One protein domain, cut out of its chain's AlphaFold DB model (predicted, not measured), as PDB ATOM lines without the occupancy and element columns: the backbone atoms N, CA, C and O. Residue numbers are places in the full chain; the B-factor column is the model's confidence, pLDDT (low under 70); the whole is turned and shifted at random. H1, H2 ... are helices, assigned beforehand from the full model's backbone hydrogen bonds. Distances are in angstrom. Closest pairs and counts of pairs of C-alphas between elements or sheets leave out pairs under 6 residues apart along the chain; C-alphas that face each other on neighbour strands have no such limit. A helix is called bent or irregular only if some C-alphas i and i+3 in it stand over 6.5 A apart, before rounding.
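What this domain is: This is residues 341 to 437 of the 437 residues of an uncharacterized protein of Clostridiaceae bacterium (UniProt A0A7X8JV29). Two long, straight helices, H1 and H2, run side by side over nearly their full length and make one long helical hairpin, a rod with a small turn at one end. The chain goes out along H1, turns round in residues 386 to 391, and comes back along H2, with the first and last printed residues at the same end of the rod. The printed part has 97 residues with two named helices, H1 then H2, and no named strand; its class is all helix. The whole is extended, with a radius of gyration of the C-alphas of 21.8 A, and spans 74 by 15 by 8 A.

Where its parts are: H1 is residues 341 to 385, 66.0 A from first to last C-alpha, and begins with C-alpha 341 at (206.818, 130.220, 216.547). It ends with C-alpha 385 at (146.747, 112.362, 237.259). H2 is residues 392 to 435, 64.5 A long, from C-alpha 392 at (144.843, 105.350, 241.941) to C-alpha 435 at (200.348, 122.140, 213.717).

How they stand to each other: H1 and H2 touch, with 38 pairs of C-alphas within 8 A. The closest C-alphas of the two, those of Ile 381 and Ile 399, are 5.9 A apart. The helices run opposite ways at a shallow tilt of 7 degrees, a helical hairpin, with their centres 11.6 A apart. In H2 every O i to N i+4 pair is within hydrogen-bond range; in H1 40 of 41 are. Neither helix is bent.

The domain as a whole: The two C-alphas farthest apart, those of Val 341 and Asn 389, are 74.5 A apart, while those of Val 341 and Asn 437 are 12.6 A apart. The link from H1 to H2, six residues, is short. The printed part has no cut and ends at the chain's last residue, Asn 437. The mean pLDDT of the printed part is 86.9, and residues 341 to 343 are under 70.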
ATOM      1  N   VAL A 341     207.315 130.476 215.183       49.78
ATOM      2  CA  VAL A 341     206.818 130.220 216.547       49.78
ATOM      3  C   VAL A 341     205.598 131.093 216.883       49.78
ATOM      4  O   VAL A 341     204.728 130.678 217.646       49.78
ATOM      5  N   GLY A 342     205.501 132.291 216.293       55.44
ATOM      6  CA  GLY A 342     204.338 133.166 216.444       55.44
ATOM      7  C   GLY A 342     203.110 132.640 215.697       55.44
ATOM      8  O   GLY A 342     202.013 132.636 216.251       55.44
ATOM      9  N   SER A 343     203.285 132.149 214.466       66.12
ATOM     10  CA  SER A 343     202.182 131.603 213.660       66.12
ATOM     11  C   SER A 343     201.602 130.300 214.217       66.12
ATOM     12  O   SER A 343     200.381 130.170 214.277       66.12
ATOM     13  N   GLU A 344     202.438 129.363 214.672       72.94
ATOM     14  CA  GLU A 344     201.980 128.090 215.257       72.94
ATOM     15  C   GLU A 344     201.114 128.329 216.504       72.94
ATOM     16  O   GLU A 344     200.023 127.771 216.634       72.94
ATOM     17  N   LEU A 345     201.543 129.234 217.392       72.56
ATOM     18  CA  LEU A 345     200.806 129.572 218.611       72.56
ATOM     19  C   LEU A 345     199.442 130.228 218.319       72.56
ATOM     20  O   LEU A 345     198.469 129.961 219.025       72.56
ATOM     21  N   ILE A 346     199.349 131.054 217.270       75.31
ATOM     22  CA  ILE A 346     198.079 131.646 216.816       75.31
ATOM     23  C   ILE A 346     197.120 130.553 216.323       75.31
ATOM     24  O   ILE A 346     195.952 130.549 216.714       75.31
ATOM     25  N   LEU A 347     197.606 129.594 215.527       76.56
ATOM     26  CA  LEU A 347     196.799 128.475 215.024       76.56
ATOM     27  C   LEU A 347     196.302 127.562 216.160       76.56
ATOM     28  O   LEU A 347     195.134 127.173 216.171       76.56
ATOM     29  N   VAL A 348     197.149 127.276 217.153       76.81
ATOM     30  CA  VAL A 348     196.761 126.490 218.338       76.81
ATOM     31  C   VAL A 348     195.702 127.212 219.176       76.81
ATOM     32  O   VAL A 348     194.736 126.580 219.603       76.81
ATOM     33  N   ASN A 349     195.828 128.528 219.375       78.69
ATOM     34  CA  ASN A 349     194.819 129.323 220.084       78.69
ATOM     35  C   ASN A 349     193.472 129.365 219.340       78.69
ATOM     36  O   ASN A 349     192.422 129.282 219.980       78.69
ATOM     37  N   LEU A 350     193.491 129.442 218.005       79.56
ATOM     38  CA  LEU A 350     192.280 129.394 217.182       79.56
ATOM     39  C   LEU A 350     191.544 128.051 217.334       79.56
ATOM     40  O   LEU A 350     190.334 128.034 217.559       79.56
ATOM     41  N   GLU A 351     192.265 126.928 217.273       78.44
ATOM     42  CA  GLU A 351     191.672 125.592 217.442       78.44
ATOM     43  C   GLU A 351     191.192 125.345 218.888       78.44
ATOM     44  O   GLU A 351     190.162 124.703 219.102       78.44
ATOM     45  N   LEU A 352     191.879 125.906 219.896       78.56
ATOM     46  CA  LEU A 352     191.431 125.907 221.296       78.56
ATOM     47  C   LEU A 352     190.086 126.624 221.478       78.56
ATOM     48  O   LEU A 352     189.182 126.073 222.112       78.56
ATOM     49  N   GLU A 353     189.925 127.824 220.917       80.19
ATOM     50  CA  GLU A 353     188.673 128.581 221.037       80.19
ATOM     51  C   GLU A 353     187.544 127.930 220.216       80.19
ATOM     52  O   GLU A 353     186.418 127.811 220.702       80.19
ATOM     53  N   LYS A 354     187.846 127.376 219.034       83.44
ATOM     54  CA  LYS A 354     186.888 126.588 218.240       83.44
ATOM     55  C   LYS A 354     186.388 125.350 218.994       83.44
ATOM     56  O   LYS A 354     185.184 125.091 219.040       83.44
ATOM     57  N   ALA A 355     187.285 124.607 219.647       81.81
ATOM     58  CA  ALA A 355     186.910 123.479 220.498       81.81
ATOM     59  C   ALA A 355     186.044 123.927 221.690       81.81
ATOM     60  O   ALA A 355     185.012 123.315 221.968       81.81
ATOM     61  N   ARG A 356     186.398 125.034 222.354       82.69
ATOM     62  CA  ARG A 356     185.615 125.618 223.457       82.69
ATOM     63  C   ARG A 356     184.190 125.990 223.034       82.69
ATOM     64  O   ARG A 356     183.246 125.689 223.768       82.69
ATOM     65  N   GLN A 357     184.021 126.607 221.866       84.56
ATOM     66  CA  GLN A 357     182.708 126.959 221.318       84.56
ATOM     67  C   GLN A 357     181.864 125.709 221.027       84.56
ATOM     68  O   GLN A 357     180.715 125.635 221.469       84.56
ATOM     69  N   ASN A 358     182.452 124.684 220.401       87.25
ATOM     70  CA  ASN A 358     181.779 123.404 220.152       87.25
ATOM     71  C   ASN A 358     181.339 122.712 221.454       87.25
ATOM     72  O   ASN A 358     180.195 122.271 221.563       87.25
ATOM     73  N   LEU A 359     182.194 122.676 222.482       85.44
ATOM     74  CA  LEU A 359     181.845 122.117 223.795       85.44
ATOM     75  C   LEU A 359     180.701 122.892 224.479       85.44
ATOM     76  O   LEU A 359     179.838 122.287 225.122       85.44
ATOM     77  N   SER A 360     180.656 124.218 224.315       86.19
ATOM     78  CA  SER A 360     179.547 125.058 224.791       86.19
ATOM     79  C   SER A 360     178.230 124.733 224.072       86.19
ATOM     80  O   SER A 360     177.184 124.608 224.717       86.19
ATOM     81  N   LEU A 361     178.284 124.520 222.752       88.56
ATOM     82  CA  LEU A 361     177.135 124.132 221.934       88.56
ATOM     83  C   LEU A 361     176.598 122.743 222.311       88.56
ATOM     84  O   LEU A 361     175.398 122.600 222.538       88.56
ATOM     85  N   ILE A 362     177.469 121.741 222.467       88.88
ATOM     86  CA  ILE A 362     177.072 120.390 222.907       88.88
ATOM     87  C   ILE A 362     176.372 120.465 224.275       88.88
ATOM     88  O   ILE A 362     175.308 119.873 224.472       88.88
ATOM     89  N   ARG A 363     176.914 121.255 225.217       88.81
ATOM     90  CA  ARG A 363     176.308 121.466 226.542       88.81
ATOM     91  C   ARG A 363     174.917 122.105 226.455       88.81
ATOM     92  O   ARG A 363     174.011 121.663 227.166       88.81
ATOM     93  N   SER A 364     174.737 123.141 225.634       87.56
ATOM     94  CA  SER A 364     173.450 123.841 225.516       87.56
ATOM     95  C   SER A 364     172.391 122.977 224.821       87.56
ATOM     96  O   SER A 364     171.259 122.897 225.302       87.56
ATOM     97  N   GLN A 365     172.773 122.244 223.771       90.69
ATOM     98  CA  GLN A 365     171.913 121.289 223.074       90.69
ATOM     99  C   GLN A 365     171.477 120.137 223.987       90.69
ATOM    100  O   GLN A 365     170.282 119.857 224.080       90.69
ATOM    101  N   ALA A 366     172.410 119.503 224.707       86.88
ATOM    102  CA  ALA A 366     172.097 118.418 225.636       86.88
ATOM    103  C   ALA A 366     171.149 118.874 226.757       86.88
ATOM    104  O   ALA A 366     170.175 118.182 227.060       86.88
ATOM    105  N   LYS A 367     171.374 120.071 227.323       90.06
ATOM    106  CA  LYS A 367     170.462 120.669 228.307       90.06
ATOM    107  C   LYS A 367     169.061 120.871 227.718       90.06
ATOM    108  O   LYS A 367     168.090 120.439 228.330       90.06
ATOM    109  N   ASN A 368     168.952 121.470 226.531       90.75
ATOM    110  CA  ASN A 368     167.659 121.736 225.898       90.75
ATOM    111  C   ASN A 368     166.886 120.436 225.591       90.75
ATOM    112  O   ASN A 368     165.708 120.335 225.924       90.75
ATOM    113  N   LYS A 369     167.558 119.401 225.057       89.44
ATOM    114  CA  LYS A 369     166.967 118.059 224.857       89.44
ATOM    115  C   LYS A 369     166.383 117.498 226.169       89.44
ATOM    116  O   LYS A 369     165.247 117.028 226.185       89.44
ATOM    117  N   ILE A 370     167.130 117.591 227.277       85.62
ATOM    118  CA  ILE A 370     166.685 117.139 228.609       85.62
ATOM    119  C   ILE A 370     165.482 117.959 229.105       85.62
ATOM    120  O   ILE A 370     164.488 117.378 229.542       85.62
ATOM    121  N   ASP A 371     165.532 119.290 229.011       84.06
ATOM    122  CA  ASP A 371     164.447 120.176 229.452       84.06
ATOM    123  C   ASP A 371     163.143 119.927 228.660       84.06
ATOM    124  O   ASP A 371     162.048 119.963 229.235       84.06
ATOM    125  N   ILE A 372     163.241 119.612 227.362       90.88
ATOM    126  CA  ILE A 372     162.106 119.233 226.504       90.88
ATOM    127  C   ILE A 372     161.489 117.900 226.951       90.88
ATOM    128  O   ILE A 372     160.276 117.844 227.176       90.88
ATOM    129  N   GLU A 373     162.283 116.841 227.147       84.81
ATOM    130  CA  GLU A 373     161.745 115.544 227.594       84.81
ATOM    131  C   GLU A 373     161.174 115.601 229.019       84.81
ATOM    132  O   GLU A 373     160.155 114.963 229.302       84.81
ATOM    133  N   ILE A 374     161.735 116.435 229.905       85.81
ATOM    134  CA  ILE A 374     161.147 116.720 231.223       85.81
ATOM    135  C   ILE A 374     159.770 117.383 231.067       85.81
ATOM    136  O   ILE A 374     158.810 116.924 231.691       85.81
ATOM    137  N   LYS A 375     159.631 118.427 230.235       91.31
ATOM    138  CA  LYS A 375     158.341 119.107 229.988       91.31
ATOM    139  C   LYS A 375     157.291 118.148 229.416       91.31
ATOM    140  O   LYS A 375     156.194 118.043 229.962       91.31
ATOM    141  N   LYS A 376     157.656 117.390 228.381       92.94
ATOM    142  CA  LYS A 376     156.824 116.366 227.726       92.94
ATOM    143  C   LYS A 376     156.401 115.255 228.693       92.94
ATOM    144  O   LYS A 376     155.248 114.829 228.688       92.94
ATOM    145  N   THR A 377     157.299 114.813 229.575       88.94
ATOM    146  CA  THR A 377     156.971 113.820 230.611       88.94
ATOM    147  C   THR A 377     156.059 114.400 231.692       88.94
ATOM    148  O   THR A 377     155.130 113.715 232.115       88.94
ATOM    149  N   ARG A 378     156.255 115.660 232.110       89.56
ATOM    150  CA  ARG A 378     155.347 116.349 233.047       89.56
ATOM    151  C   ARG A 378     153.931 116.449 232.481       89.56
ATOM    152  O   ARG A 378     153.005 116.058 233.175       89.56
ATOM    153  N   GLN A 379     153.777 116.865 231.221       91.88
ATOM    154  CA  GLN A 379     152.474 116.914 230.543       91.88
ATOM    155  C   GLN A 379     151.775 115.546 230.546       91.88
ATOM    156  O   GLN A 379     150.627 115.451 230.968       91.88
ATOM    157  N   LYS A 380     152.488 114.471 230.171       92.88
ATOM    158  CA  LYS A 380     151.956 113.096 230.236       92.88
ATOM    159  C   LYS A 380     151.541 112.694 231.656       92.88
ATOM    160  O   LYS A 380     150.499 112.075 231.825       92.88
ATOM    161  N   ILE A 381     152.337 113.041 232.671       90.81
ATOM    162  CA  ILE A 381     152.010 112.765 234.077       90.81
ATOM    163  C   ILE A 381     150.745 113.520 234.502       90.81
ATOM    164  O   ILE A 381     149.882 112.895 235.107       90.81
ATOM    165  N   SER A 382     150.591 114.804 234.154       89.12
ATOM    166  CA  SER A 382     149.358 115.561 234.417       89.12
ATOM    167  C   SER A 382     148.142 114.876 233.790       89.12
ATOM    168  O   SER A 382     147.211 114.538 234.508       89.12
ATOM    169  N   SER A 383     148.203 114.510 232.502       91.38
ATOM    170  CA  SER A 383     147.106 113.791 231.832       91.38
ATOM    171  C   SER A 383     146.732 112.456 232.498       91.38
ATOM    172  O   SER A 383     145.573 112.055 232.442       91.38
ATOM    173  N   VAL A 384     147.685 111.764 233.133       89.88
ATOM    174  CA  VAL A 384     147.426 110.537 233.912       89.88
ATOM    175  C   VAL A 384     146.833 110.850 235.290       89.88
ATOM    176  O   VAL A 384     145.967 110.114 235.755       89.88
ATOM    177  N   VAL A 385     147.270 111.925 235.950       86.38
ATOM    178  CA  VAL A 385     146.747 112.362 237.259       86.38
ATOM    179  C   VAL A 385     145.294 112.824 237.141       86.38
ATOM    180  O   VAL A 385     144.453 112.353 237.913       86.38
ATOM    181  N   ASP A 386     145.010 113.665 236.143       88.94
ATOM    182  CA  ASP A 386     143.704 114.279 235.870       88.94
ATOM    183  C   ASP A 386     142.663 113.259 235.363       88.94
ATOM    184  O   ASP A 386     141.454 113.508 235.390       88.94
ATOM    185  N   ASN A 387     143.111 112.078 234.919       86.94
ATOM    186  CA  ASN A 387     142.235 111.001 234.474       86.94
ATOM    187  C   ASN A 387     141.562 110.290 235.662       86.94
ATOM    188  O   ASN A 387     142.006 109.245 236.148       86.94
ATOM    189  N   ASN A 388     140.427 110.843 236.084       80.88
ATOM    190  CA  ASN A 388     139.581 110.304 237.150       80.88
ATOM    191  C   ASN A 388     138.994 108.907 236.863       80.88
ATOM    192  O   ASN A 388     138.509 108.269 237.795       80.88
ATOM    193  N   ASN A 389     139.061 108.408 235.621       83.81
ATOM    194  CA  ASN A 389     138.567 107.074 235.261       83.81
ATOM    195  C   ASN A 389     139.568 105.947 235.581       83.81
ATOM    196  O   ASN A 389     139.203 104.775 235.505       83.81
ATOM    197  N   LEU A 390     140.823 106.273 235.912       82.50
ATOM    198  CA  LEU A 390     141.831 105.293 236.323       82.50
ATOM    199  C   LEU A 390     141.844 105.111 237.846       82.50
ATOM    200  O   LEU A 390     141.840 106.083 238.614       82.50
ATOM    201  N   ASP A 391     141.969 103.861 238.294       89.38
ATOM    202  CA  ASP A 391     142.222 103.555 239.701       89.38
ATOM    203  C   ASP A 391     143.537 104.223 240.178       89.38
ATOM    204  O   ASP A 391     144.510 104.292 239.412       89.38
ATOM    205  N   PRO A 392     143.620 104.735 241.423       85.94
ATOM    206  CA  PRO A 392     144.843 105.350 241.941       85.94
ATOM    207  C   PRO A 392     146.084 104.445 241.876       85.94
ATOM    208  O   PRO A 392     147.204 104.945 241.730       85.94
ATOM    209  N   LYS A 393     145.929 103.119 241.964       89.44
ATOM    210  CA  LYS A 393     147.029 102.155 241.828       89.44
ATOM    211  C   LYS A 393     147.555 102.107 240.394       89.44
ATOM    212  O   LYS A 393     148.773 102.105 240.195       89.44
ATOM    213  N   ASP A 394     146.659 102.135 239.413       90.56
ATOM    214  CA  ASP A 394     147.016 102.104 237.996       90.56
ATOM    215  C   ASP A 394     147.674 103.417 237.563       90.56
ATOM    216  O   ASP A 394     148.759 103.363 236.973       90.56
ATOM    217  N   ARG A 395     147.136 104.576 237.989       88.69
ATOM    218  CA  ARG A 395     147.778 105.898 237.812       88.69
ATOM    219  C   ARG A 395     149.202 105.914 238.363       88.69
ATOM    220  O   ARG A 395     150.139 106.290 237.661       88.69
ATOM    221  N   ASN A 396     149.401 105.437 239.592       89.56
ATOM    222  CA  ASN A 396     150.735 105.335 240.190       89.56
ATOM    223  C   ASN A 396     151.666 104.393 239.403       89.56
ATOM    224  O   ASN A 396     152.860 104.678 239.261       89.56
ATOM    225  N   SER A 397     151.143 103.289 238.858       93.00
ATOM    226  CA  SER A 397     151.921 102.370 238.017       93.00
ATOM    227  C   SER A 397     152.383 103.032 236.711       93.00
ATOM    228  O   SER A 397     153.522 102.837 236.282       93.00
ATOM    229  N   GLU A 398     151.529 103.855 236.104       92.31
ATOM    230  CA  GLU A 398     151.788 104.539 234.842       92.31
ATOM    231  C   GLU A 398     152.752 105.715 235.025       92.31
ATOM    232  O   GLU A 398     153.754 105.803 234.314       92.31
ATOM    233  N   ILE A 399     152.568 106.524 236.073       90.19
ATOM    234  CA  ILE A 399     153.532 107.558 236.482       90.19
ATOM    235  C   ILE A 399     154.917 106.939 236.738       90.19
ATOM    236  O   ILE A 399     155.935 107.502 236.330       90.19
ATOM    237  N   LYS A 400     154.989 105.746 237.350       93.50
ATOM    238  CA  LYS A 400     156.257 105.021 237.552       93.50
ATOM    239  C   LYS A 400     156.893 104.559 236.233       93.50
ATOM    240  O   LYS A 400     158.117 104.621 236.116       93.50
ATOM    241  N   LYS A 401     156.101 104.134 235.238       95.38
ATOM    242  CA  LYS A 401     156.594 103.818 233.879       95.38
ATOM    243  C   LYS A 401     157.132 105.072 233.182       95.38
ATOM    244  O   LYS A 401     158.248 105.035 232.672       95.38
ATOM    245  N   LEU A 402     156.397 106.186 233.228       92.50
ATOM    246  CA  LEU A 402     156.803 107.469 232.636       92.50
ATOM    247  C   LEU A 402     158.109 108.003 233.244       92.50
ATOM    248  O   LEU A 402     159.000 108.417 232.506       92.50
ATOM    249  N   ARG A 403     158.273 107.924 234.573       91.00
ATOM    250  CA  ARG A 403     159.528 108.299 235.255       91.00
ATOM    251  C   ARG A 403     160.719 107.448 234.799       91.00
ATOM    252  O   ARG A 403     161.774 108.006 234.519       91.00
ATOM    253  N   LYS A 404     160.545 106.125 234.673       94.19
ATOM    254  CA  LYS A 404     161.595 105.225 234.160       94.19
ATOM    255  C   LYS A 404     161.951 105.498 232.697       94.19
ATOM    256  O   LYS A 404     163.122 105.437 232.344       94.19
ATOM    257  N   ALA A 405     160.965 105.799 231.853       92.75
ATOM    258  CA  ALA A 405     161.215 106.160 230.460       92.75
ATOM    259  C   ALA A 405     162.054 107.447 230.362       92.75
ATOM    260  O   ALA A 405     163.067 107.458 229.670       92.75
ATOM    261  N   LEU A 406     161.703 108.484 231.132       93.12
ATOM    262  CA  LEU A 406     162.482 109.724 231.208       93.12
ATOM    263  C   LEU A 406     163.921 109.489 231.699       93.12
ATOM    264  O   LEU A 406     164.849 110.094 231.175       93.12
ATOM    265  N   GLU A 407     164.124 108.612 232.684       92.50
ATOM    266  CA  GLU A 407     165.460 108.257 233.182       92.50
ATOM    267  C   GLU A 407     166.338 107.627 232.084       92.50
ATOM    268  O   GLU A 407     167.506 107.996 231.943       92.50
ATOM    269  N   ILE A 408     165.765 106.736 231.266       94.62
ATOM    270  CA  ILE A 408     166.446 106.101 230.127       94.62
ATOM    271  C   ILE A 408     166.785 107.136 229.042       94.62
ATOM    272  O   ILE A 408     167.929 107.187 228.594       94.62
ATOM    273  N   GLU A 409     165.837 107.998 228.663       90.69
ATOM    274  CA  GLU A 409     166.054 109.050 227.654       90.69
ATOM    275  C   GLU A 409     167.125 110.059 228.101       90.69
ATOM    276  O   GLU A 409     168.058 110.369 227.360       90.69
ATOM    277  N   VAL A 410     167.070 110.521 229.355       87.62
ATOM    278  CA  VAL A 410     168.080 111.432 229.919       87.62
ATOM    279  C   VAL A 410     169.459 110.768 229.995       87.62
ATOM    280  O   VAL A 410     170.470 111.453 229.827       87.62
ATOM    281  N   LYS A 411     169.533 109.450 230.227       94.00
ATOM    282  CA  LYS A 411     170.795 108.697 230.165       94.00
ATOM    283  C   LYS A 411     171.338 108.641 228.733       94.00
ATOM    284  O   LYS A 411     172.502 108.975 228.538       94.00
ATOM    285  N   SER A 412     170.489 108.333 227.753       95.31
ATOM    286  CA  SER A 412     170.830 108.325 226.323       95.31
ATOM    287  C   SER A 412     171.382 109.680 225.854       95.31
ATOM    288  O   SER A 412     172.478 109.749 225.303       95.31
ATOM    289  N   ILE A 413     170.702 110.789 226.183       87.12
ATOM    290  CA  ILE A 413     171.155 112.153 225.838       87.12
ATOM    291  C   ILE A 413     172.524 112.480 226.464       87.12
ATOM    292  O   ILE A 413     173.340 113.164 225.847       87.12
ATOM    293  N   LYS A 414     172.795 112.005 227.687       90.25
ATOM    294  CA  LYS A 414     174.100 112.187 228.347       90.25
ATOM    295  C   LYS A 414     175.204 111.360 227.689       90.25
ATOM    296  O   LYS A 414     176.324 111.850 227.598       90.25
ATOM    297  N   GLU A 415     174.903 110.140 227.249       94.50
ATOM    298  CA  GLU A 415     175.852 109.260 226.553       94.50
ATOM    299  C   GLU A 415     176.200 109.816 225.157       94.50
ATOM    300  O   GLU A 415     177.383 109.935 224.841       94.50
ATOM    301  N   ASP A 416     175.203 110.283 224.394       94.31
ATOM    302  CA  ASP A 416     175.363 111.030 223.130       94.31
ATOM    303  C   ASP A 416     176.270 112.262 223.308       94.31
ATOM    304  O   ASP A 416     177.307 112.400 222.656       94.31
ATOM    305  N   ALA A 417     175.942 113.130 224.272       91.12
ATOM    306  CA  ALA A 417     176.729 114.330 224.548       91.12
ATOM    307  C   ALA A 417     178.166 114.016 225.007       91.12
ATOM    308  O   ALA A 417     179.103 114.708 224.608       91.12
ATOM    309  N   ALA A 418     178.367 112.976 225.825       92.62
ATOM    310  CA  ALA A 418     179.698 112.562 226.269       92.62
ATOM    311  C   ALA A 418     180.563 112.049 225.105       92.62
ATOM    312  O   ALA A 418     181.756 112.356 225.051       92.62
ATOM    313  N   GLN A 419     179.962 111.325 224.156       95.12
ATOM    314  CA  GLN A 419     180.646 110.869 222.949       95.12
ATOM    315  C   GLN A 419     181.046 112.056 222.057       95.12
ATOM    316  O   GLN A 419     182.219 112.187 221.717       95.12
ATOM    317  N   GLN A 420     180.136 113.003 221.799       92.69
ATOM    318  CA  GLN A 420     180.445 114.218 221.025       92.69
ATOM    319  C   GLN A 420     181.549 115.081 221.668       92.69
ATOM    320  O   GLN A 420     182.398 115.638 220.967       92.69
ATOM    321  N   VAL A 421     181.578 115.184 223.005       91.50
ATOM    322  CA  VAL A 421     182.666 115.854 223.744       91.50
ATOM    323  C   VAL A 421     183.998 115.137 223.524       91.50
ATOM    324  O   VAL A 421     185.000 115.797 223.243       91.50
ATOM    325  N   LYS A 422     184.019 113.802 223.619       94.38
ATOM    326  CA  LYS A 422     185.220 112.997 223.367       94.38
ATOM    327  C   LYS A 422     185.737 113.217 221.944       94.38
ATOM    328  O   LYS A 422     186.913 113.535 221.787       94.38
ATOM    329  N   ASP A 423     184.864 113.127 220.945       92.75
ATOM    330  CA  ASP A 423     185.224 113.286 219.532       92.75
ATOM    331  C   ASP A 423     185.743 114.703 219.232       92.75
ATOM    332  O   ASP A 423     186.723 114.874 218.506       92.75
ATOM    333  N   THR A 424     185.156 115.727 219.864       89.25
ATOM    334  CA  THR A 424     185.633 117.119 219.773       89.25
ATOM    335  C   THR A 424     187.051 117.271 220.335       89.25
ATOM    336  O   THR A 424     187.902 117.891 219.700       89.25
ATOM    337  N   ILE A 425     187.323 116.681 221.504       89.31
ATOM    338  CA  ILE A 425     188.641 116.717 222.156       89.31
ATOM    339  C   ILE A 425     189.671 115.891 221.369       89.31
ATOM    340  O   ILE A 425     190.830 116.288 221.260       89.31
ATOM    341  N   GLU A 426     189.287 114.746 220.806       92.19
ATOM    342  CA  GLU A 426     190.179 113.899 220.005       92.19
ATOM    343  C   GLU A 426     190.552 114.572 218.675       92.19
ATOM    344  O   GLU A 426     191.736 114.614 218.322       92.19
ATOM    345  N   LYS A 427     189.581 115.207 218.002       92.31
ATOM    346  CA  LYS A 427     189.810 116.047 216.817       92.31
ATOM    347  C   LYS A 427     190.770 117.194 217.131       92.31
ATOM    348  O   LYS A 427     191.820 117.277 216.506       92.31
ATOM    349  N   GLN A 428     190.471 117.994 218.157       91.19
ATOM    350  CA  GLN A 428     191.320 119.101 218.610       91.19
ATOM    351  C   GLN A 428     192.766 118.649 218.894       91.19
ATOM    352  O   GLN A 428     193.721 119.264 218.425       91.19
ATOM    353  N   ASN A 429     192.943 117.558 219.647       88.38
ATOM    354  CA  ASN A 429     194.267 117.013 219.964       88.38
ATOM    355  C   ASN A 429     195.014 116.476 218.737       88.38
ATOM    356  O   ASN A 429     196.233 116.328 218.798       88.38
ATOM    357  N   THR A 430     194.304 116.131 217.664       92.00
ATOM    358  CA  THR A 430     194.903 115.715 216.392       92.00
ATOM    359  C   THR A 430     195.337 116.952 215.610       92.00
ATOM    360  O   THR A 430     196.531 117.092 215.361       92.00
ATOM    361  N   THR A 431     194.441 117.927 215.399       85.81
ATOM    362  CA  THR A 431     194.767 119.214 214.756       85.81
ATOM    363  C   THR A 431     195.968 119.904 215.417       85.81
ATOM    364  O   THR A 431     196.880 120.354 214.731       85.81
ATOM    365  N   ILE A 432     196.018 119.959 216.755       84.38
ATOM    366  CA  ILE A 432     197.128 120.593 217.486       84.38
ATOM    367  C   ILE A 432     198.453 119.840 217.295       84.38
ATOM    368  O   ILE A 432     199.497 120.480 217.223       84.38
ATOM    369  N   LYS A 433     198.450 118.502 217.184       88.44
ATOM    370  CA  LYS A 433     199.679 117.752 216.859       88.44
ATOM    371  C   LYS A 433     200.147 118.065 215.444       88.44
ATOM    372  O   LYS A 433     201.339 118.260 215.253       88.44
ATOM    373  N   ASP A 434     199.220 118.147 214.497       87.69
ATOM    374  CA  ASP A 434     199.520 118.403 213.087       87.69
ATOM    375  C   ASP A 434     200.015 119.841 212.833       87.69
ATOM    376  O   ASP A 434     200.702 120.075 211.847       87.69
ATOM    377  N   ILE A 435     199.742 120.793 213.737       80.31
ATOM    378  CA  ILE A 435     200.348 122.140 213.717       80.31
ATOM    379  C   ILE A 435     201.829 122.121 214.155       80.31
ATOM    380  O   ILE A 435     202.590 122.999 213.756       80.31
ATOM    381  N   PHE A 436     202.247 121.145 214.971       77.44
ATOM    382  CA  PHE A 436     203.602 121.048 215.542       77.44
ATOM    383  C   PHE A 436     204.499 119.974 214.887       77.44
ATOM    384  O   PHE A 436     205.610 119.744 215.376       77.44
ATOM    385  N   ASN A 437     204.021 119.294 213.838       76.38
ATOM    386  CA  ASN A 437     204.734 118.241 213.098       76.38
ATOM    387  C   ASN A 437     205.229 118.745 211.734       76.38
ATOM    388  O   ASN A 437     206.359 118.351 211.368       76.38
TER     389      ASN A 437